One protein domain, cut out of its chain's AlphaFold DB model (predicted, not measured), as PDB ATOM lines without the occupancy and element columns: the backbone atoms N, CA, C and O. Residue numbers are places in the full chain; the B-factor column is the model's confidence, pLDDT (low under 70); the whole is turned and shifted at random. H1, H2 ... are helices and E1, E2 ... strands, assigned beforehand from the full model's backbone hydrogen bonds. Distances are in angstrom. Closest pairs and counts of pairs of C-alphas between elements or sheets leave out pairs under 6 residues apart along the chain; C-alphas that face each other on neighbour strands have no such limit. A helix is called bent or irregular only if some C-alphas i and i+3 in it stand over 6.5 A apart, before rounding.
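This is residues 931 to 1071 of the 1135 residues of the protein "Hemagglutinin domain-containing protein" of Campylobacter peloridis LMG 23910 (UniProt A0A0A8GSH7). A long helical hairpin: the very long helix H1, bent near its middle, runs out, and H2 folds back beside its second arm, H1b, while residues 931 to 953 of H1 stick out beyond the hairpin as a free helical arm. After H2 the chain turns through the short strand E1, and residues 1053 to 1071, with no named element, run back along the hairpin towards the end where H1 and H2 are linked. The printed part has 141 residues with two named helices and one named strand, in the order H1, H2, E1, and the class is mostly helix. The whole is extended, with a radius of gyration of the C-alphas of 26.6 A and spans of 99 by 22 by 18 A, the free arm adding to the length.

H1, residues 931 to 998, was assigned as one helix by its hydrogen bonds, but it is bent: C-alphas 964 and 967 are 7.1 A apart. Its arms, H1a with residues 931 to 964 and H1b with residues 967 to 998, stand at a shallow tilt of 29 degrees and are near each other. H2, residues 1007 to 1044, touches H1b, with 31 pairs of C-alphas within 8 A; the closest are those of Gly 969 and Gln 1033, 5.6 A apart. H1b and H2 form a helical hairpin, opposite ways at a shallow tilt of 28 degrees. H1a and H2 are close but not clearly touching; their closest C-alphas, those of Leu 961 and Phe 1040, are 7.7 A apart. In H1a, H1b and H2 every O i to N i+4 pair is within hydrogen-bond range. E1, residues 1049 to 1052, pairs with no named strand. The closest C-alphas of H2 and E1 are those of Lys 1041 and Val 1051, 6.2 A apart. E1 is apart from both H1a and H1b.

H1a begins at C-alpha 931, at (69.456, 145.568, 185.229), and measures 49.0 A from first to last C-alpha. H1b measures 46.3 A and ends at C-alpha 998, at (60.861, 119.340, 276.562). H2 measures 55.1 A from C-alpha 1007 to C-alpha 1044. E1, four residues, measures 9.9 A and ends at C-alpha 1052, at (69.478, 132.794, 229.323).

The two C-alphas farthest apart are those of Lys 931 and Gly 1000, 99.5 A. Residues 931 to 953 of H1 stand free; the body without them spans 67 by 21 by 17 A. The printed part has no cut. The link from H1 to H2 is short, with 8 residues, and that from H2 to E1 is tight, with 4. The mean pLDDT of the printed part is 86.0, and residue 1063 and residues 1066 to 1071 are under 70.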
ATOM      1  N   LYS A 931      69.102 146.849 184.597       92.62
ATOM      2  CA  LYS A 931      69.456 145.568 185.229       92.62
ATOM      3  C   LYS A 931      70.039 145.780 186.625       92.62
ATOM      4  O   LYS A 931      69.748 144.986 187.512       92.62
ATOM      5  N   ASP A 932      70.825 146.835 186.825       93.75
ATOM      6  CA  ASP A 932      71.394 147.170 188.134       93.75
ATOM      7  C   ASP A 932      70.293 147.539 189.147       93.75
ATOM      8  O   ASP A 932      70.313 147.050 190.278       93.75
ATOM      9  N   PHE A 933      69.284 148.318 188.733       94.44
ATOM     10  CA  PHE A 933      68.103 148.626 189.553       94.44
ATOM     11  C   PHE A 933      67.280 147.373 189.875       94.44
ATOM     12  O   PHE A 933      67.021 147.105 191.048       94.44
ATOM     13  N   GLU A 934      66.930 146.562 188.869       93.88
ATOM     14  CA  GLU A 934      66.200 145.298 189.063       93.88
ATOM     15  C   GLU A 934      66.940 144.358 190.030       93.88
ATOM     16  O   GLU A 934      66.338 143.775 190.935       93.88
ATOM     17  N   GLN A 935      68.263 144.238 189.882       94.31
ATOM     18  CA  GLN A 935      69.094 143.456 190.793       94.31
ATOM     19  C   GLN A 935      69.128 144.048 192.201       94.31
ATOM     20  O   GLN A 935      69.122 143.288 193.167       94.31
ATOM     21  N   SER A 936      69.172 145.373 192.343       94.81
ATOM     22  CA  SER A 936      69.153 146.045 193.644       94.81
ATOM     23  C   SER A 936      67.832 145.817 194.387       94.81
ATOM     24  O   SER A 936      67.843 145.412 195.552       94.81
ATOM     25  N   PHE A 937      66.691 145.961 193.704       94.75
ATOM     26  CA  PHE A 937      65.370 145.666 194.274       94.75
ATOM     27  C   PHE A 937      65.248 144.192 194.669       94.75
ATOM     28  O   PHE A 937      64.831 143.875 195.785       94.75
ATOM     29  N   LYS A 938      65.715 143.281 193.805       95.12
ATOM     30  CA  LYS A 938      65.748 141.847 194.108       95.12
ATOM     31  C   LYS A 938      66.631 141.528 195.316       95.12
ATOM     32  O   LYS A 938      66.223 140.747 196.166       95.12
ATOM     33  N   LYS A 939      67.807 142.154 195.442       94.38
ATOM     34  CA  LYS A 939      68.674 141.995 196.625       94.38
ATOM     35  C   LYS A 939      67.961 142.422 197.911       94.38
ATOM     36  O   LYS A 939      68.161 141.786 198.945       94.38
ATOM     37  N   ALA A 940      67.132 143.466 197.860       93.19
ATOM     38  CA  ALA A 940      66.321 143.887 199.002       93.19
ATOM     39  C   ALA A 940      65.245 142.858 199.354       93.19
ATOM     40  O   ALA A 940      65.123 142.481 200.521       93.19
ATOM     41  N   ASP A 941      64.525 142.355 198.348       91.88
ATOM     42  CA  ASP A 941      63.525 141.298 198.518       91.88
ATOM     43  C   ASP A 941      64.144 140.022 199.108       91.88
ATOM     44  O   ASP A 941      63.665 139.498 200.116       91.88
ATOM     45  N   ASP A 942      65.271 139.569 198.557       93.19
ATOM     46  CA  ASP A 942      65.999 138.391 199.031       93.19
ATOM     47  C   ASP A 942      66.460 138.564 200.490       93.19
ATOM     48  O   ASP A 942      66.302 137.649 201.305       93.19
ATOM     49  N   LYS A 943      66.963 139.751 200.867       90.69
ATOM     50  CA  LYS A 943      67.378 140.037 202.250       90.69
ATOM     51  C   LYS A 943      66.191 140.046 203.219       90.69
ATOM     52  O   LYS A 943      66.305 139.498 204.317       90.69
ATOM     53  N   ILE A 944      65.049 140.618 202.828       88.38
ATOM     54  CA  ILE A 944      63.815 140.596 203.631       88.38
ATOM     55  C   ILE A 944      63.268 139.170 203.767       88.38
ATOM     56  O   ILE A 944      62.837 138.775 204.856       88.38
ATOM     57  N   LYS A 945      63.316 138.366 202.699       87.31
ATOM     58  CA  LYS A 945      62.925 136.950 202.724       87.31
ATOM     59  C   LYS A 945      63.806 136.136 203.667       87.31
ATOM     60  O   LYS A 945      63.263 135.388 204.483       87.31
ATOM     61  N   ASP A 946      65.127 136.306 203.611       86.88
ATOM     62  CA  ASP A 946      66.058 135.643 204.536       86.88
ATOM     63  C   ASP A 946      65.780 136.046 205.992       86.88
ATOM     64  O   ASP A 946      65.610 135.191 206.865       86.88
ATOM     65  N   PHE A 947      65.613 137.347 206.248       84.88
ATOM     66  CA  PHE A 947      65.271 137.852 207.575       84.88
ATOM     67  C   PHE A 947      63.971 137.237 208.118       84.88
ATOM     68  O   PHE A 947      63.938 136.716 209.236       84.88
ATOM     69  N   ASN A 948      62.901 137.235 207.315       79.88
ATOM     70  CA  ASN A 948      61.604 136.680 207.706       79.88
ATOM     71  C   ASN A 948      61.643 135.161 207.911       79.88
ATOM     72  O   ASN A 948      61.005 134.651 208.835       79.88
ATOM     73  N   LYS A 949      62.403 134.434 207.087       84.12
ATOM     74  CA  LYS A 949      62.604 132.991 207.247       84.12
ATOM     75  C   LYS A 949      63.254 132.676 208.595       84.12
ATOM     76  O   LYS A 949      62.747 131.830 209.333       84.12
ATOM     77  N   ASN A 950      64.326 133.391 208.943       80.56
ATOM     78  CA  ASN A 950      65.030 133.207 210.213       80.56
ATOM     79  C   ASN A 950      64.161 133.611 211.412       80.56
ATOM     80  O   ASN A 950      64.090 132.866 212.392       80.56
ATOM     81  N   LYS A 951      63.402 134.710 211.299       79.75
ATOM     82  CA  LYS A 951      62.380 135.100 212.281       79.75
ATOM     83  C   LYS A 951      61.383 133.975 212.556       79.75
ATOM     84  O   LYS A 951      61.192 133.603 213.712       79.75
ATOM     85  N   ASN A 952      60.733 133.448 211.518       78.62
ATOM     86  CA  ASN A 952      59.651 132.470 211.675       78.62
ATOM     87  C   ASN A 952      60.166 131.156 212.278       78.62
ATOM     88  O   ASN A 952      59.508 130.553 213.134       78.62
ATOM     89  N   LEU A 953      61.377 130.750 211.886       85.25
ATOM     90  CA  LEU A 953      62.069 129.610 212.477       85.25
ATOM     91  C   LEU A 953      62.258 129.800 213.988       85.25
ATOM     92  O   LEU A 953      61.928 128.909 214.771       85.25
ATOM     93  N   TRP A 954      62.763 130.958 214.409       84.81
ATOM     94  CA  TRP A 954      63.001 131.237 215.823       84.81
ATOM     95  C   TRP A 954      61.723 131.448 216.629       84.81
ATOM     96  O   TRP A 954      61.656 130.956 217.751       84.81
ATOM     97  N   HIS A 955      60.693 132.080 216.063       85.31
ATOM     98  CA  HIS A 955      59.377 132.162 216.700       85.31
ATOM     99  C   HIS A 955      58.840 130.763 217.032       85.31
ATOM    100  O   HIS A 955      58.466 130.506 218.172       85.31
ATOM    101  N   THR A 956      58.908 129.830 216.074       86.44
ATOM    102  CA  THR A 956      58.475 128.435 216.271       86.44
ATOM    103  C   THR A 956      59.280 127.739 217.371       86.44
ATOM    104  O   THR A 956      58.715 127.076 218.240       86.44
ATOM    105  N   LYS A 957      60.611 127.910 217.368       90.50
ATOM    106  CA  LYS A 957      61.488 127.340 218.404       90.50
ATOM    107  C   LYS A 957      61.170 127.883 219.799       90.50
ATOM    108  O   LYS A 957      61.135 127.109 220.750       90.50
ATOM    109  N   LEU A 958      60.953 129.192 219.918       91.06
ATOM    110  CA  LEU A 958      60.680 129.871 221.185       91.06
ATOM    111  C   LEU A 958      59.276 129.575 221.716       91.06
ATOM    112  O   LEU A 958      59.127 129.371 222.915       91.06
ATOM    113  N   ASP A 959      58.267 129.495 220.847       89.88
ATOM    114  CA  ASP A 959      56.907 129.088 221.224       89.88
ATOM    115  C   ASP A 959      56.887 127.652 221.761       89.88
ATOM    116  O   ASP A 959      56.329 127.395 222.830       89.88
ATOM    117  N   LYS A 960      57.593 126.735 221.084       93.06
ATOM    118  CA  LYS A 960      57.767 125.356 221.552       93.06
ATOM    119  C   LYS A 960      58.488 125.299 222.901       93.06
ATOM    120  O   LYS A 960      57.988 124.667 223.826       93.06
ATOM    121  N   LEU A 961      59.617 126.005 223.037       94.12
ATOM    122  CA  LEU A 961      60.346 126.114 224.305       94.12
ATOM    123  C   LEU A 961      59.443 126.650 225.427       94.12
ATOM    124  O   LEU A 961      59.480 126.139 226.547       94.12
ATOM    125  N   ASN A 962      58.624 127.662 225.132       94.06
ATOM    126  CA  ASN A 962      57.741 128.260 226.119       94.06
ATOM    127  C   ASN A 962      56.673 127.280 226.603       94.06
ATOM    128  O   ASN A 962      56.474 127.151 227.808       94.06
ATOM    129  N   LYS A 963      56.000 126.590 225.678       92.69
ATOM    130  CA  LYS A 963      54.897 125.671 225.991       92.69
ATOM    131  C   LYS A 963      55.370 124.394 226.676       92.69
ATOM    132  O   LYS A 963      54.759 123.971 227.649       92.69
ATOM    133  N   GLU A 964      56.438 123.787 226.167       93.75
ATOM    134  CA  GLU A 964      56.860 122.447 226.591       93.75
ATOM    135  C   GLU A 964      57.825 122.456 227.778       93.75
ATOM    136  O   GLU A 964      57.937 121.445 228.465       93.75
ATOM    137  N   VAL A 965      58.531 123.567 228.022       95.25
ATOM    138  CA  VAL A 965      59.592 123.617 229.040       95.25
ATOM    139  C   VAL A 965      59.401 124.781 230.002       95.25
ATOM    140  O   VAL A 965      59.253 124.569 231.201       95.25
ATOM    141  N   VAL A 966      59.393 126.021 229.504       95.06
ATOM    142  CA  VAL A 966      59.482 127.209 230.372       95.06
ATOM    143  C   VAL A 966      58.207 127.443 231.177       95.06
ATOM    144  O   VAL A 966      58.297 127.626 232.386       95.06
ATOM    145  N   SER A 967      57.027 127.401 230.553       93.69
ATOM    146  CA  SER A 967      55.755 127.637 231.256       93.69
ATOM    147  C   SER A 967      55.476 126.549 232.290       93.69
ATOM    148  O   SER A 967      55.097 126.857 233.416       93.69
ATOM    149  N   LEU A 968      55.726 125.283 231.931       93.56
ATOM    150  CA  LEU A 968      55.593 124.153 232.851       93.56
ATOM    151  C   LEU A 968      56.609 124.241 233.997       93.56
ATOM    152  O   LEU A 968      56.242 124.070 235.154       93.56
ATOM    153  N   GLY A 969      57.874 124.544 233.694       93.88
ATOM    154  CA  GLY A 969      58.924 124.688 234.698       93.88
ATOM    155  C   GLY A 969      58.659 125.834 235.677       93.88
ATOM    156  O   GLY A 969      58.790 125.633 236.879       93.88
ATOM    157  N   LEU A 970      58.210 127.003 235.202       93.62
ATOM    158  CA  LEU A 970      57.858 128.132 236.074       93.62
ATOM    159  C   LEU A 970      56.629 127.841 236.952       93.62
ATOM    160  O   LEU A 970      56.574 128.307 238.090       93.62
ATOM    161  N   ASP A 971      55.657 127.066 236.462       93.44
ATOM    162  CA  ASP A 971      54.515 126.632 237.274       93.44
ATOM    163  C   ASP A 971      54.945 125.643 238.369       93.44
ATOM    164  O   ASP A 971      54.585 125.811 239.534       93.44
ATOM    165  N   ILE A 972      55.803 124.673 238.030       93.12
ATOM    166  CA  ILE A 972      56.384 123.737 239.003       93.12
ATOM    167  C   ILE A 972      57.258 124.482 240.027       93.12
ATOM    168  O   ILE A 972      57.156 124.191 241.216       93.12
ATOM    169  N   GLU A 973      58.076 125.454 239.603       93.56
ATOM    170  CA  GLU A 973      58.865 126.331 240.488       93.56
ATOM    171  C   GLU A 973      57.950 127.034 241.498       93.56
ATOM    172  O   GLU A 973      58.190 126.970 242.702       93.56
ATOM    173  N   LYS A 974      56.833 127.611 241.038       92.56
ATOM    174  CA  LYS A 974      55.846 128.261 241.908       92.56
ATOM    175  C   LYS A 974      55.180 127.282 242.882       92.56
ATOM    176  O   LYS A 974      54.997 127.617 244.053       92.56
ATOM    177  N   GLN A 975      54.808 126.085 242.424       92.56
ATOM    178  CA  GLN A 975      54.251 125.040 243.292       92.56
ATOM    179  C   GLN A 975      55.268 124.603 244.356       92.56
ATOM    180  O   GLN A 975      54.911 124.468 245.528       92.56
ATOM    181  N   LEU A 976      56.540 124.445 243.973       90.69
ATOM    182  CA  LEU A 976      57.634 124.099 244.878       90.69
ATOM    183  C   LEU A 976      57.864 125.198 245.923       90.69
ATOM    184  O   LEU A 976      57.961 124.890 247.108       90.69
ATOM    185  N   GLU A 977      57.874 126.472 245.524       89.50
ATOM    186  CA  GLU A 977      57.990 127.609 246.449       89.50
ATOM    187  C   GLU A 977      56.831 127.649 247.460       89.50
ATOM    188  O   GLU A 977      57.045 127.854 248.659       89.50
ATOM    189  N   GLN A 978      55.598 127.401 247.009       91.31
ATOM    190  CA  GLN A 978      54.423 127.342 247.884       91.31
ATOM    191  C   GLN A 978      54.472 126.155 248.847       91.31
ATOM    192  O   GLN A 978      54.169 126.314 250.035       91.31
ATOM    193  N   ASN A 979      54.854 124.975 248.354       92.06
ATOM    194  CA  ASN A 979      55.058 123.794 249.183       92.06
ATOM    195  C   ASN A 979      56.145 124.069 250.239       92.06
ATOM    196  O   ASN A 979      55.902 123.858 251.426       92.06
ATOM    197  N   GLN A 980      57.279 124.663 249.859       87.06
ATOM    198  CA  GLN A 980      58.364 124.990 250.788       87.06
ATOM    199  C   GLN A 980      57.988 126.036 251.827       87.06
ATOM    200  O   GLN A 980      58.394 125.928 252.984       87.06
ATOM    201  N   ALA A 981      57.176 127.026 251.458       88.06
ATOM    202  CA  ALA A 981      56.641 127.983 252.415       88.06
ATOM    203  C   ALA A 981      55.747 127.292 253.463       88.06
ATOM    204  O   ALA A 981      55.846 127.609 254.652       88.06
ATOM    205  N   LYS A 982      54.909 126.327 253.050       90.69
ATOM    206  CA  LYS A 982      54.101 125.507 253.974       90.69
ATOM    207  C   LYS A 982      54.986 124.620 254.845       90.69
ATOM    208  O   LYS A 982      54.831 124.626 256.064       90.69
ATOM    209  N   LEU A 983      55.945 123.923 254.242       88.44
ATOM    210  CA  LEU A 983      56.894 123.055 254.931       88.44
ATOM    211  C   LEU A 983      57.677 123.830 255.999       88.44
ATOM    212  O   LEU A 983      57.741 123.397 257.145       88.44
ATOM    213  N   LYS A 984      58.156 125.039 255.682       89.12
ATOM    214  CA  LYS A 984      58.828 125.934 256.637       89.12
ATOM    215  C   LYS A 984      57.939 126.306 257.830       89.12
ATOM    216  O   LYS A 984      58.435 126.371 258.952       89.12
ATOM    217  N   ARG A 985      56.634 126.525 257.617       89.50
ATOM    218  CA  ARG A 985      55.672 126.785 258.709       89.50
ATOM    219  C   ARG A 985      55.494 125.564 259.607       89.50
ATOM    220  O   ARG A 985      55.511 125.719 260.823       89.50
ATOM    221  N   PHE A 986      55.368 124.369 259.030       88.31
ATOM    222  CA  PHE A 986      55.225 123.141 259.814       88.31
ATOM    223  C   PHE A 986      56.510 122.749 260.546       88.31
ATOM    224  O   PHE A 986      56.421 122.341 261.695       88.31
ATOM    225  N   ILE A 987      57.694 122.945 259.954       85.44
ATOM    226  CA  ILE A 987      58.982 122.771 260.652       85.44
ATOM    227  C   ILE A 987      59.075 123.726 261.845       85.44
ATOM    228  O   ILE A 987      59.489 123.323 262.929       85.44
ATOM    229  N   LYS A 988      58.652 124.986 261.672       87.56
ATOM    230  CA  LYS A 988      58.597 125.946 262.776       87.56
ATOM    231  C   LYS A 988      57.655 125.462 263.885       87.56
ATOM    232  O   LYS A 988      58.074 125.412 265.034       87.56
ATOM    233  N   ALA A 989      56.441 125.038 263.531       84.88
ATOM    234  CA  ALA A 989      55.471 124.493 264.481       84.88
ATOM    235  C   ALA A 989      55.976 123.213 265.172       84.88
ATOM    236  O   ALA A 989      55.742 123.035 266.358       84.88
ATOM    237  N   TYR A 990      56.703 122.345 264.462       85.75
ATOM    238  CA  TYR A 990      57.340 121.147 265.013       85.75
ATOM    239  C   TYR A 990      58.404 121.498 266.053       85.75
ATOM    240  O   TYR A 990      58.380 120.949 267.149       85.75
ATOM    241  N   ASN A 991      59.283 122.458 265.749       83.12
ATOM    242  CA  ASN A 991      60.298 122.930 266.691       83.12
ATOM    243  C   ASN A 991      59.664 123.630 267.907       83.12
ATOM    244  O   ASN A 991      60.089 123.401 269.035       83.12
ATOM    245  N   GLU A 992      58.619 124.440 267.703       84.50
ATOM    246  CA  GLU A 992      57.845 125.049 268.794       84.50
ATOM    247  C   GLU A 992      57.162 123.965 269.658       84.50
ATOM    248  O   GLU A 992      57.221 124.032 270.884       84.50
ATOM    249  N   PHE A 993      56.591 122.914 269.059       85.00
ATOM    250  CA  PHE A 993      55.961 121.812 269.798       85.00
ATOM    251  C   PHE A 993      56.984 120.961 270.568       85.00
ATOM    252  O   PHE A 993      56.722 120.592 271.711       85.00
ATOM    253  N   LEU A 994      58.173 120.715 269.999       81.69
ATOM    254  CA  LEU A 994      59.287 120.067 270.702       81.69
ATOM    255  C   LEU A 994      59.654 120.825 271.984       81.69
ATOM    256  O   LEU A 994      59.799 120.200 273.027       81.69
ATOM    257  N   THR A 995      59.671 122.164 271.965       81.44
ATOM    258  CA  THR A 995      59.916 122.936 273.199       81.44
ATOM    259  C   THR A 995      58.817 122.784 274.258       81.44
ATOM    260  O   THR A 995      59.089 122.972 275.443       81.44
ATOM    261  N   LEU A 996      57.577 122.449 273.875       80.94
ATOM    262  CA  LEU A 996      56.489 122.143 274.816       80.94
ATOM    263  C   LEU A 996      56.605 120.724 275.393       80.94
ATOM    264  O   LEU A 996      56.253 120.521 276.557       80.94
ATOM    265  N   ILE A 997      57.102 119.771 274.596       76.19
ATOM    266  CA  ILE A 997      57.429 118.408 275.041       76.19
ATOM    267  C   ILE A 997      58.611 118.442 276.017       76.19
ATOM    268  O   ILE A 997      58.500 117.896 277.110       76.19
ATOM    269  N   ASP A 998      59.682 119.174 275.693       77.75
ATOM    270  CA  ASP A 998      60.861 119.340 276.562       77.75
ATOM    271  C   ASP A 998      60.508 119.986 277.917       77.75
ATOM    272  O   ASP A 998      61.149 119.722 278.931       77.75
ATOM    273  N   LYS A 999      59.453 120.813 277.958       78.44
ATOM    274  CA  LYS A 999      58.908 121.424 279.185       78.44
ATOM    275  C   LYS A 999      57.901 120.535 279.933       78.44
ATOM    276  O   LYS A 999      57.355 120.973 280.942       78.44
ATOM    277  N   GLY A1000      57.612 119.329 279.437       71.38
ATOM    278  CA  GLY A1000      56.689 118.361 280.043       71.38
ATOM    279  C   GLY A1000      55.195 118.696 279.924       71.38
ATOM    280  O   GLY A1000      54.373 118.040 280.557       71.38
ATOM    281  N   ILE A1001      54.817 119.711 279.134       76.12
ATOM    282  CA  ILE A1001      53.424 120.195 278.997       76.12
ATOM    283  C   ILE A1001      52.620 119.332 278.010       76.12
ATOM    284  O   ILE A1001      51.405 119.181 278.133       76.12
ATOM    285  N   LYS A1002      53.297 118.773 277.006       79.12
ATOM    286  CA  LYS A1002      52.754 117.871 275.980       79.12
ATOM    287  C   LYS A1002      53.656 116.637 275.874       79.12
ATOM    288  O   LYS A1002      54.751 116.636 276.422       79.12
ATOM    289  N   ASN A1003      53.219 115.590 275.177       78.38
ATOM    290  CA  ASN A1003      54.031 114.388 274.951       78.38
ATOM    291  C   ASN A1003      54.059 113.997 273.467       78.38
ATOM    292  O   ASN A1003      53.287 114.513 272.660       78.38
ATOM    293  N   GLU A1004      54.956 113.077 273.113       72.56
ATOM    294  CA  GLU A1004      55.201 112.654 271.728       72.56
ATOM    295  C   GLU A1004      54.015 111.942 271.057       72.56
ATOM    296  O   GLU A1004      53.968 111.858 269.830       72.56
ATOM    297  N   ASN A1005      53.037 111.479 271.843       79.06
ATOM    298  CA  ASN A1005      51.821 110.832 271.354       79.06
ATOM    299  C   ASN A1005      50.651 111.820 271.173       79.06
ATOM    300  O   ASN A1005      49.542 111.388 270.853       79.06
ATOM    301  N   ASP A1006      50.858 113.130 271.378       83.62
ATOM    302  CA  ASP A1006      49.809 114.135 271.179       83.62
ATOM    303  C   ASP A1006      49.327 114.114 269.710       83.62
ATOM    304  O   ASP A1006      50.147 114.260 268.790       83.62
ATOM    305  N   PRO A1007      48.010 113.964 269.456       82.19
ATOM    306  CA  PRO A1007      47.465 113.907 268.101       82.19
ATOM    307  C   PRO A1007      47.876 115.094 267.216       82.19
ATOM    308  O   PRO A1007      48.087 114.916 266.015       82.19
ATOM    309  N   ALA A1008      48.040 116.294 267.788       83.88
ATOM    310  CA  ALA A1008      48.483 117.477 267.055       83.88
ATOM    311  C   ALA A1008      49.966 117.391 266.654       83.88
ATOM    312  O   ALA A1008      50.323 117.803 265.550       83.88
ATOM    313  N   PHE A1009      50.826 116.812 267.498       85.62
ATOM    314  CA  PHE A1009      52.242 116.599 267.179       85.62
ATOM    315  C   PHE A1009      52.424 115.537 266.093       85.62
ATOM    316  O   PHE A1009      53.163 115.751 265.132       85.62
ATOM    317  N   ILE A1010      51.679 114.428 266.185       83.06
ATOM    318  CA  ILE A1010      51.645 113.386 265.150       83.06
ATOM    319  C   ILE A1010      51.153 113.975 263.819       83.06
ATOM    320  O   ILE A1010      51.757 113.723 262.775       83.06
ATOM    321  N   ALA A1011      50.110 114.814 263.843       86.38
ATOM    322  CA  ALA A1011      49.616 115.498 262.650       86.38
ATOM    323  C   ALA A1011      50.670 116.433 262.028       86.38
ATOM    324  O   ALA A1011      50.842 116.433 260.810       86.38
ATOM    325  N   ILE A1012      51.421 117.192 262.836       85.88
ATOM    326  CA  ILE A1012      52.533 118.030 262.353       85.88
ATOM    327  C   ILE A1012      53.634 117.166 261.717       85.88
ATOM    328  O   ILE A1012      54.076 117.474 260.610       85.88
ATOM    329  N   LYS A1013      54.039 116.061 262.361       85.50
ATOM    330  CA  LYS A1013      55.044 115.121 261.829       85.50
ATOM    331  C   LYS A1013      54.623 114.531 260.483       85.50
ATOM    332  O   LYS A1013      55.417 114.525 259.543       85.50
ATOM    333  N   ASN A1014      53.375 114.077 260.375       86.81
ATOM    334  CA  ASN A1014      52.837 113.505 259.141       86.81
ATOM    335  C   ASN A1014      52.753 114.553 258.021       86.81
ATOM    336  O   ASN A1014      53.169 114.274 256.899       86.81
ATOM    337  N   ASN A1015      52.319 115.779 258.332       90.56
ATOM    338  CA  ASN A1015      52.298 116.878 257.363       90.56
ATOM    339  C   ASN A1015      53.705 117.246 256.864       90.56
ATOM    340  O   ASN A1015      53.869 117.503 255.675       90.56
ATOM    341  N   ILE A1016      54.728 117.236 257.730       87.12
ATOM    342  CA  ILE A1016      56.125 117.453 257.311       87.12
ATOM    343  C   ILE A1016      56.582 116.354 256.348       87.12
ATOM    344  O   ILE A1016      57.160 116.683 255.316       87.12
ATOM    345  N   LYS A1017      56.305 115.073 256.638       87.62
ATOM    346  CA  LYS A1017      56.682 113.954 255.752       87.62
ATOM    347  C   LYS A1017      56.022 114.050 254.377       87.62
ATOM    348  O   LYS A1017      56.702 113.879 253.368       87.62
ATOM    349  N   GLU A1018      54.722 114.334 254.334       89.31
ATOM    350  CA  GLU A1018      53.986 114.453 253.070       89.31
ATOM    351  C   GLU A1018      54.444 115.668 252.260       89.31
ATOM    352  O   GLU A1018      54.732 115.540 251.069       89.31
ATOM    353  N   LEU A1019      54.612 116.830 252.902       89.25
ATOM    354  CA  LEU A1019      55.101 118.034 252.229       89.25
ATOM    355  C   LEU A1019      56.551 117.879 251.743       89.25
ATOM    356  O   LEU A1019      56.851 118.341 250.648       89.25
ATOM    357  N   ASP A1020      57.433 117.207 252.495       86.75
ATOM    358  CA  ASP A1020      58.814 116.895 252.081       86.75
ATOM    359  C   ASP A1020      58.857 115.943 250.876       86.75
ATOM    360  O   ASP A1020      59.618 116.145 249.925       86.75
ATOM    361  N   LYS A1021      57.999 114.918 250.879       88.69
ATOM    362  CA  LYS A1021      57.838 113.992 249.753       88.69
ATOM    363  C   LYS A1021      57.330 114.718 248.507       88.69
ATOM    364  O   LYS A1021      57.868 114.508 247.417       88.69
ATOM    365  N   GLU A1022      56.335 115.590 248.660       90.19
ATOM    366  CA  GLU A1022      55.821 116.435 247.580       90.19
ATOM    367  C   GLU A1022      56.900 117.408 247.068       90.19
ATOM    368  O   GLU A1022      57.091 117.512 245.856       90.19
ATOM    369  N   ALA A1023      57.683 118.035 247.959       87.06
ATOM    370  CA  ALA A1023      58.802 118.909 247.599       87.06
ATOM    371  C   ALA A1023      59.847 118.181 246.742       87.06
ATOM    372  O   ALA A1023      60.271 118.697 245.708       87.06
ATOM    373  N   LYS A1024      60.236 116.959 247.132       87.81
ATOM    374  CA  LYS A1024      61.187 116.117 246.384       87.81
ATOM    375  C   LYS A1024      60.641 115.705 245.016       87.81
ATOM    376  O   LYS A1024      61.391 115.695 244.040       87.81
ATOM    377  N   LEU A1025      59.342 115.409 244.919       89.06
ATOM    378  CA  LEU A1025      58.690 115.081 243.648       89.06
ATOM    379  C   LEU A1025      58.632 116.296 242.709       89.06
ATOM    380  O   LEU A1025      58.941 116.171 241.523       89.06
ATOM    381  N   LEU A1026      58.250 117.466 243.228       89.38
ATOM    382  CA  LEU A1026      58.234 118.725 242.480       89.38
ATOM    383  C   LEU A1026      59.649 119.125 242.039       89.38
ATOM    384  O   LEU A1026      59.834 119.482 240.879       89.38
ATOM    385  N   TYR A1027      60.655 118.967 242.906       88.94
ATOM    386  CA  TYR A1027      62.065 119.163 242.563       88.94
ATOM    387  C   TYR A1027      62.509 118.241 241.422       88.94
ATOM    388  O   TYR A1027      63.062 118.721 240.439       88.94
ATOM    389  N   ALA A1028      62.209 116.938 241.491       87.56
ATOM    390  CA  ALA A1028      62.566 115.996 240.430       87.56
ATOM    391  C   ALA A1028      61.923 116.374 239.082       87.56
ATOM    392  O   ALA A1028      62.590 116.351 238.046       87.56
ATOM    393  N   LYS A1029      60.647 116.790 239.092       90.56
ATOM    394  CA  LYS A1029      59.958 117.306 237.896       90.56
ATOM    395  C   LYS A1029      60.605 118.594 237.372       90.56
ATOM    396  O   LYS A1029      60.756 118.739 236.161       90.56
ATOM    397  N   LEU A1030      61.014 119.503 238.258       91.94
ATOM    398  CA  LEU A1030      61.679 120.755 237.889       91.94
ATOM    399  C   LEU A1030      63.081 120.516 237.313       91.94
ATOM    400  O   LEU A1030      63.433 121.125 236.308       91.94
ATOM    401  N   SER A1031      63.851 119.577 237.874       88.19
ATOM    402  CA  SER A1031      65.159 119.167 237.346       88.19
ATOM    403  C   SER A1031      65.067 118.594 235.931       88.19
ATOM    404  O   SER A1031      65.946 118.857 235.115       88.19
ATOM    405  N   ILE A1032      63.994 117.861 235.602       90.75
ATOM    406  CA  ILE A1032      63.742 117.412 234.223       90.75
ATOM    407  C   ILE A1032      63.571 118.618 233.289       90.75
ATOM    408  O   ILE A1032      64.160 118.644 232.208       90.75
ATOM    409  N   GLN A1033      62.811 119.635 233.706       92.62
ATOM    410  CA  GLN A1033      62.627 120.838 232.892       92.62
ATOM    411  C   GLN A1033      63.906 121.673 232.774       92.62
ATOM    412  O   GLN A1033      64.189 122.182 231.691       92.62
ATOM    413  N   GLU A1034      64.721 121.766 233.829       92.00
ATOM    414  CA  GLU A1034      66.035 122.425 233.765       92.00
ATOM    415  C   GLU A1034      66.969 121.706 232.775       92.00
ATOM    416  O   GLU A1034      67.605 122.356 231.945       92.00
ATOM    417  N   ASN A1035      66.980 120.368 232.767       92.81
ATOM    418  CA  ASN A1035      67.733 119.586 231.782       92.81
ATOM    419  C   ASN A1035      67.227 119.824 230.349       92.81
ATOM    420  O   ASN A1035      68.028 120.051 229.442       92.81
ATOM    421  N   ASN A1036      65.907 119.828 230.134       93.75
ATOM    422  CA  ASN A1036      65.316 120.124 228.823       93.75
ATOM    423  C   ASN A1036      65.674 121.539 228.340       93.75
ATOM    424  O   ASN A1036      65.982 121.739 227.161       93.75
ATOM    425  N   LEU A1037      65.672 122.515 229.251       94.38
ATOM    426  CA  LEU A1037      66.095 123.882 228.971       94.38
ATOM    427  C   LEU A1037      67.579 123.937 228.582       94.38
ATOM    428  O   LEU A1037      67.929 124.633 227.626       94.38
ATOM    429  N   GLN A1038      68.447 123.199 229.277       93.31
ATOM    430  CA  GLN A1038      69.871 123.137 228.950       93.31
ATOM    431  C   GLN A1038      70.110 122.491 227.577       93.31
ATOM    432  O   GLN A1038      70.813 123.069 226.753       93.31
ATOM    433  N   ILE A1039      69.418 121.390 227.261       94.88
ATOM    434  CA  ILE A1039      69.465 120.755 225.931       94.88
ATOM    435  C   ILE A1039      69.048 121.741 224.832       94.88
ATOM    436  O   ILE A1039      69.650 121.772 223.754       94.88
ATOM    437  N   PHE A1040      68.009 122.548 225.074       94.75
ATOM    438  CA  PHE A1040      67.604 123.576 224.120       94.75
ATOM    439  C   PHE A1040      68.715 124.612 223.913       94.75
ATOM    440  O   PHE A1040      69.014 124.941 222.761       94.75
ATOM    441  N   LYS A1041      69.322 125.111 225.001       93.81
ATOM    442  CA  LYS A1041      70.419 126.088 224.949       93.81
ATOM    443  C   LYS A1041      71.609 125.538 224.170       93.81
ATOM    444  O   LYS A1041      72.044 126.199 223.236       93.81
ATOM    445  N   ASP A1042      72.062 124.324 224.467       93.31
ATOM    446  CA  ASP A1042      73.237 123.719 223.823       93.31
ATOM    447  C   ASP A1042      73.043 123.539 222.312       93.31
ATOM    448  O   ASP A1042      73.965 123.733 221.522       93.31
ATOM    449  N   LYS A1043      71.816 123.214 221.883       93.25
ATOM    450  CA  LYS A1043      71.487 123.026 220.462       93.25
ATOM    451  C   LYS A1043      71.296 124.328 219.687       93.25
ATOM    452  O   LYS A1043      71.434 124.320 218.464       93.25
ATOM    453  N   ASN A1044      70.877 125.410 220.346       89.56
ATOM    454  CA  ASN A1044      70.369 126.597 219.650       89.56
ATOM    455  C   ASN A1044      71.165 127.878 219.924       89.56
ATOM    456  O   ASN A1044      71.206 128.740 219.038       89.56
ATOM    457  N   ASN A1045      71.797 128.019 221.093       90.50
ATOM    458  CA  ASN A1045      72.597 129.199 221.410       90.50
ATOM    459  C   ASN A1045      73.774 129.317 220.438       90.50
ATOM    460  O   ASN A1045      74.446 128.345 220.103       90.50
ATOM    461  N   ASN A1046      74.012 130.532 219.962       87.69
ATOM    462  CA  ASN A1046      75.090 130.852 219.037       87.69
ATOM    463  C   ASN A1046      75.535 132.310 219.231       87.69
ATOM    464  O   ASN A1046      75.071 133.014 220.125       87.69
ATOM    465  N   ASN A1047      76.437 132.781 218.373       82.50
ATOM    466  CA  ASN A1047      77.002 134.127 218.460       82.50
ATOM    467  C   ASN A1047      76.001 135.278 218.222       82.50
ATOM    468  O   ASN A1047      76.324 136.418 218.565       82.50
ATOM    469  N   LYS A1048      74.823 135.009 217.644       83.62
ATOM    470  CA  LYS A1048      73.765 135.998 217.393       83.62
ATOM    471  C   LYS A1048      72.544 135.842 218.295       83.62
ATOM    472  O   LYS A1048      71.863 136.833 218.526       83.62
ATOM    473  N   VAL A1049      72.253 134.646 218.803       87.62
ATOM    474  CA  VAL A1049      71.092 134.388 219.669       87.62
ATOM    475  C   VAL A1049      71.515 133.596 220.894       87.62
ATOM    476  O   VAL A1049      72.063 132.502 220.762       87.62
ATOM    477  N   ILE A1050      71.187 134.114 222.075       91.50
ATOM    478  CA  ILE A1050      71.486 133.476 223.354       91.50
ATOM    479  C   ILE A1050      70.219 133.446 224.214       91.50
ATOM    480  O   ILE A1050      69.658 134.486 224.550       91.50
ATOM    481  N   VAL A1051      69.782 132.250 224.606       92.94
ATOM    482  CA  VAL A1051      68.734 132.052 225.616       92.94
ATOM    483  C   VAL A1051      69.377 131.893 226.995       92.94
ATOM    484  O   VAL A1051      70.261 131.051 227.180       92.94
ATOM    485  N   ILE A1052      68.922 132.693 227.963       93.19
ATOM    486  CA  ILE A1052      69.478 132.794 229.323       93.19
ATOM    487  C   ILE A1052      68.412 132.604 230.413       93.19
ATOM    488  O   ILE A1052      67.210 132.677 230.163       93.19
ATOM    489  N   GLY A1053      68.877 132.408 231.651       92.69
ATOM    490  CA  GLY A1053      68.052 132.174 232.842       92.69
ATOM    491  C   GLY A1053      67.995 130.697 233.245       92.69
ATOM    492  O   GLY A1053      68.446 129.833 232.495       92.69
ATOM    493  N   LYS A1054      67.488 130.424 234.448       92.69
ATOM    494  CA  LYS A1054      67.351 129.085 235.050       92.69
ATOM    495  C   LYS A1054      66.150 129.039 235.998       92.69
ATOM    496  O   LYS A1054      65.719 130.103 236.477       92.69
ATOM    497  N   PHE A1055      65.652 127.842 236.284       93.00
ATOM    498  CA  PHE A1055      64.651 127.635 237.326       93.00
ATOM    499  C   PHE A1055      65.281 127.705 238.726       93.00
ATOM    500  O   PHE A1055      66.480 127.470 238.906       93.00
ATOM    501  N   ASN A1056      64.484 128.065 239.732       86.06
ATOM    502  CA  ASN A1056      64.909 128.049 241.132       86.06
ATOM    503  C   ASN A1056      64.685 126.658 241.741       86.06
ATOM    504  O   ASN A1056      63.554 126.245 241.971       86.06
ATOM    505  N   THR A1057      65.771 125.936 242.017       76.19
ATOM    506  CA  THR A1057      65.747 124.539 242.485       76.19
ATOM    507  C   THR A1057      66.163 124.387 243.953       76.19
ATOM    508  O   THR A1057      66.644 123.337 244.368       76.19
ATOM    509  N   SER A1058      66.005 125.424 244.773       79.00
ATOM    510  CA  SER A1058      66.391 125.355 246.190       79.00
ATOM    511  C   SER A1058      65.456 124.413 246.959       79.00
ATOM    512  O   SER A1058      64.261 124.465 246.711       79.00
ATOM    513  N   LEU A1059      65.962 123.582 247.879       81.88
ATOM    514  CA  LEU A1059      65.184 122.760 248.829       81.88
ATOM    515  C   LEU A1059      65.550 123.157 250.268       81.88
ATOM    516  O   LEU A1059      66.719 123.402 250.561       81.88
ATOM    517  N   ILE A1060      64.568 123.215 251.171       80.00
ATOM    518  CA  ILE A1060      64.811 123.459 252.604       80.00
ATOM    519  C   ILE A1060      65.103 122.120 253.292       80.00
ATOM    520  O   ILE A1060      64.384 121.149 253.069       80.00
ATOM    521  N   ASN A1061      66.123 122.075 254.154       74.19
ATOM    522  CA  ASN A1061      66.441 120.882 254.942       74.19
ATOM    523  C   ASN A1061      65.316 120.551 255.932       74.19
ATOM    524  O   ASN A1061      64.937 121.385 256.759       74.19
ATOM    525  N   THR A1062      64.809 119.321 255.869       72.50
ATOM    526  CA  THR A1062      63.754 118.813 256.747       72.50
ATOM    527  C   THR A1062      64.333 118.062 257.949       72.50
ATOM    528  O   THR A1062      65.244 117.247 257.789       72.50
ATOM    529  N   PRO A1063      63.839 118.325 259.175       67.81
ATOM    530  CA  PRO A1063      64.267 117.589 260.357       67.81
ATOM    531  C   PRO A1063      63.792 116.135 260.276       67.81
ATOM    532  O   PRO A1063      62.704 115.846 259.775       67.81
ATOM    533  N   ASN A1064      64.592 115.209 260.807       73.81
ATOM    534  CA  ASN A1064      64.184 113.814 260.919       73.81
ATOM    535  C   ASN A1064      63.133 113.670 262.030       73.81
ATOM    536  O   ASN A1064      63.464 113.553 263.207       73.81
ATOM    537  N   VAL A1065      61.859 113.681 261.641       72.19
ATOM    538  CA  VAL A1065      60.725 113.644 262.572       72.19
ATOM    539  C   VAL A1065      60.552 112.300 263.300       72.19
ATOM    540  O   VAL A1065      59.797 112.237 264.267       72.19
ATOM    541  N   ASP A1066      61.234 111.226 262.881       67.94
ATOM    542  CA  ASP A1066      61.120 109.879 263.473       67.94
ATOM    543  C   ASP A1066      62.117 109.603 264.605       67.94
ATOM    544  O   ASP A1066      62.032 108.566 265.258       67.94
ATOM    545  N   LYS A1067      63.033 110.539 264.870       63.94
ATOM    546  CA  LYS A1067      63.961 110.487 266.004       63.94
ATOM    547  C   LYS A1067      63.805 111.740 266.873       63.94
ATOM    548  O   LYS A1067      64.638 112.643 266.779       63.94
ATOM    549  N   PRO A1068      62.746 111.845 267.693       52.84
ATOM    550  CA  PRO A1068      62.700 112.869 268.721       52.84
ATOM    551  C   PRO A1068      63.622 112.401 269.850       52.84
ATOM    552  O   PRO A1068      63.333 111.397 270.472       52.84
ATOM    553  N   THR A1069      64.789 113.031 270.008       39.75
ATOM    554  CA  THR A1069      65.523 113.218 271.282       39.75
ATOM    555  C   THR A1069      66.984 113.554 270.991       39.75
ATOM    556  O   THR A1069      67.803 112.670 270.749       39.75
ATOM    557  N   GLN A1070      67.312 114.843 271.016       36.62
ATOM    558  CA  GLN A1070      68.099 115.463 272.090       36.62
ATOM    559  C   GLN A1070      68.174 116.966 271.801       36.62
ATOM    560  O   GLN A1070      68.646 117.391 270.748       36.62
ATOM    561  N   GLY A1071      67.607 117.747 272.720       37.34
ATOM    562  CA  GLY A1071      67.496 119.195 272.627       37.34
ATOM    563  C   GLY A1071      68.849 119.899 272.572       37.34
ATOM    564  O   GLY A1071      69.853 119.427 273.101       37.34
TER     565      GLY A1071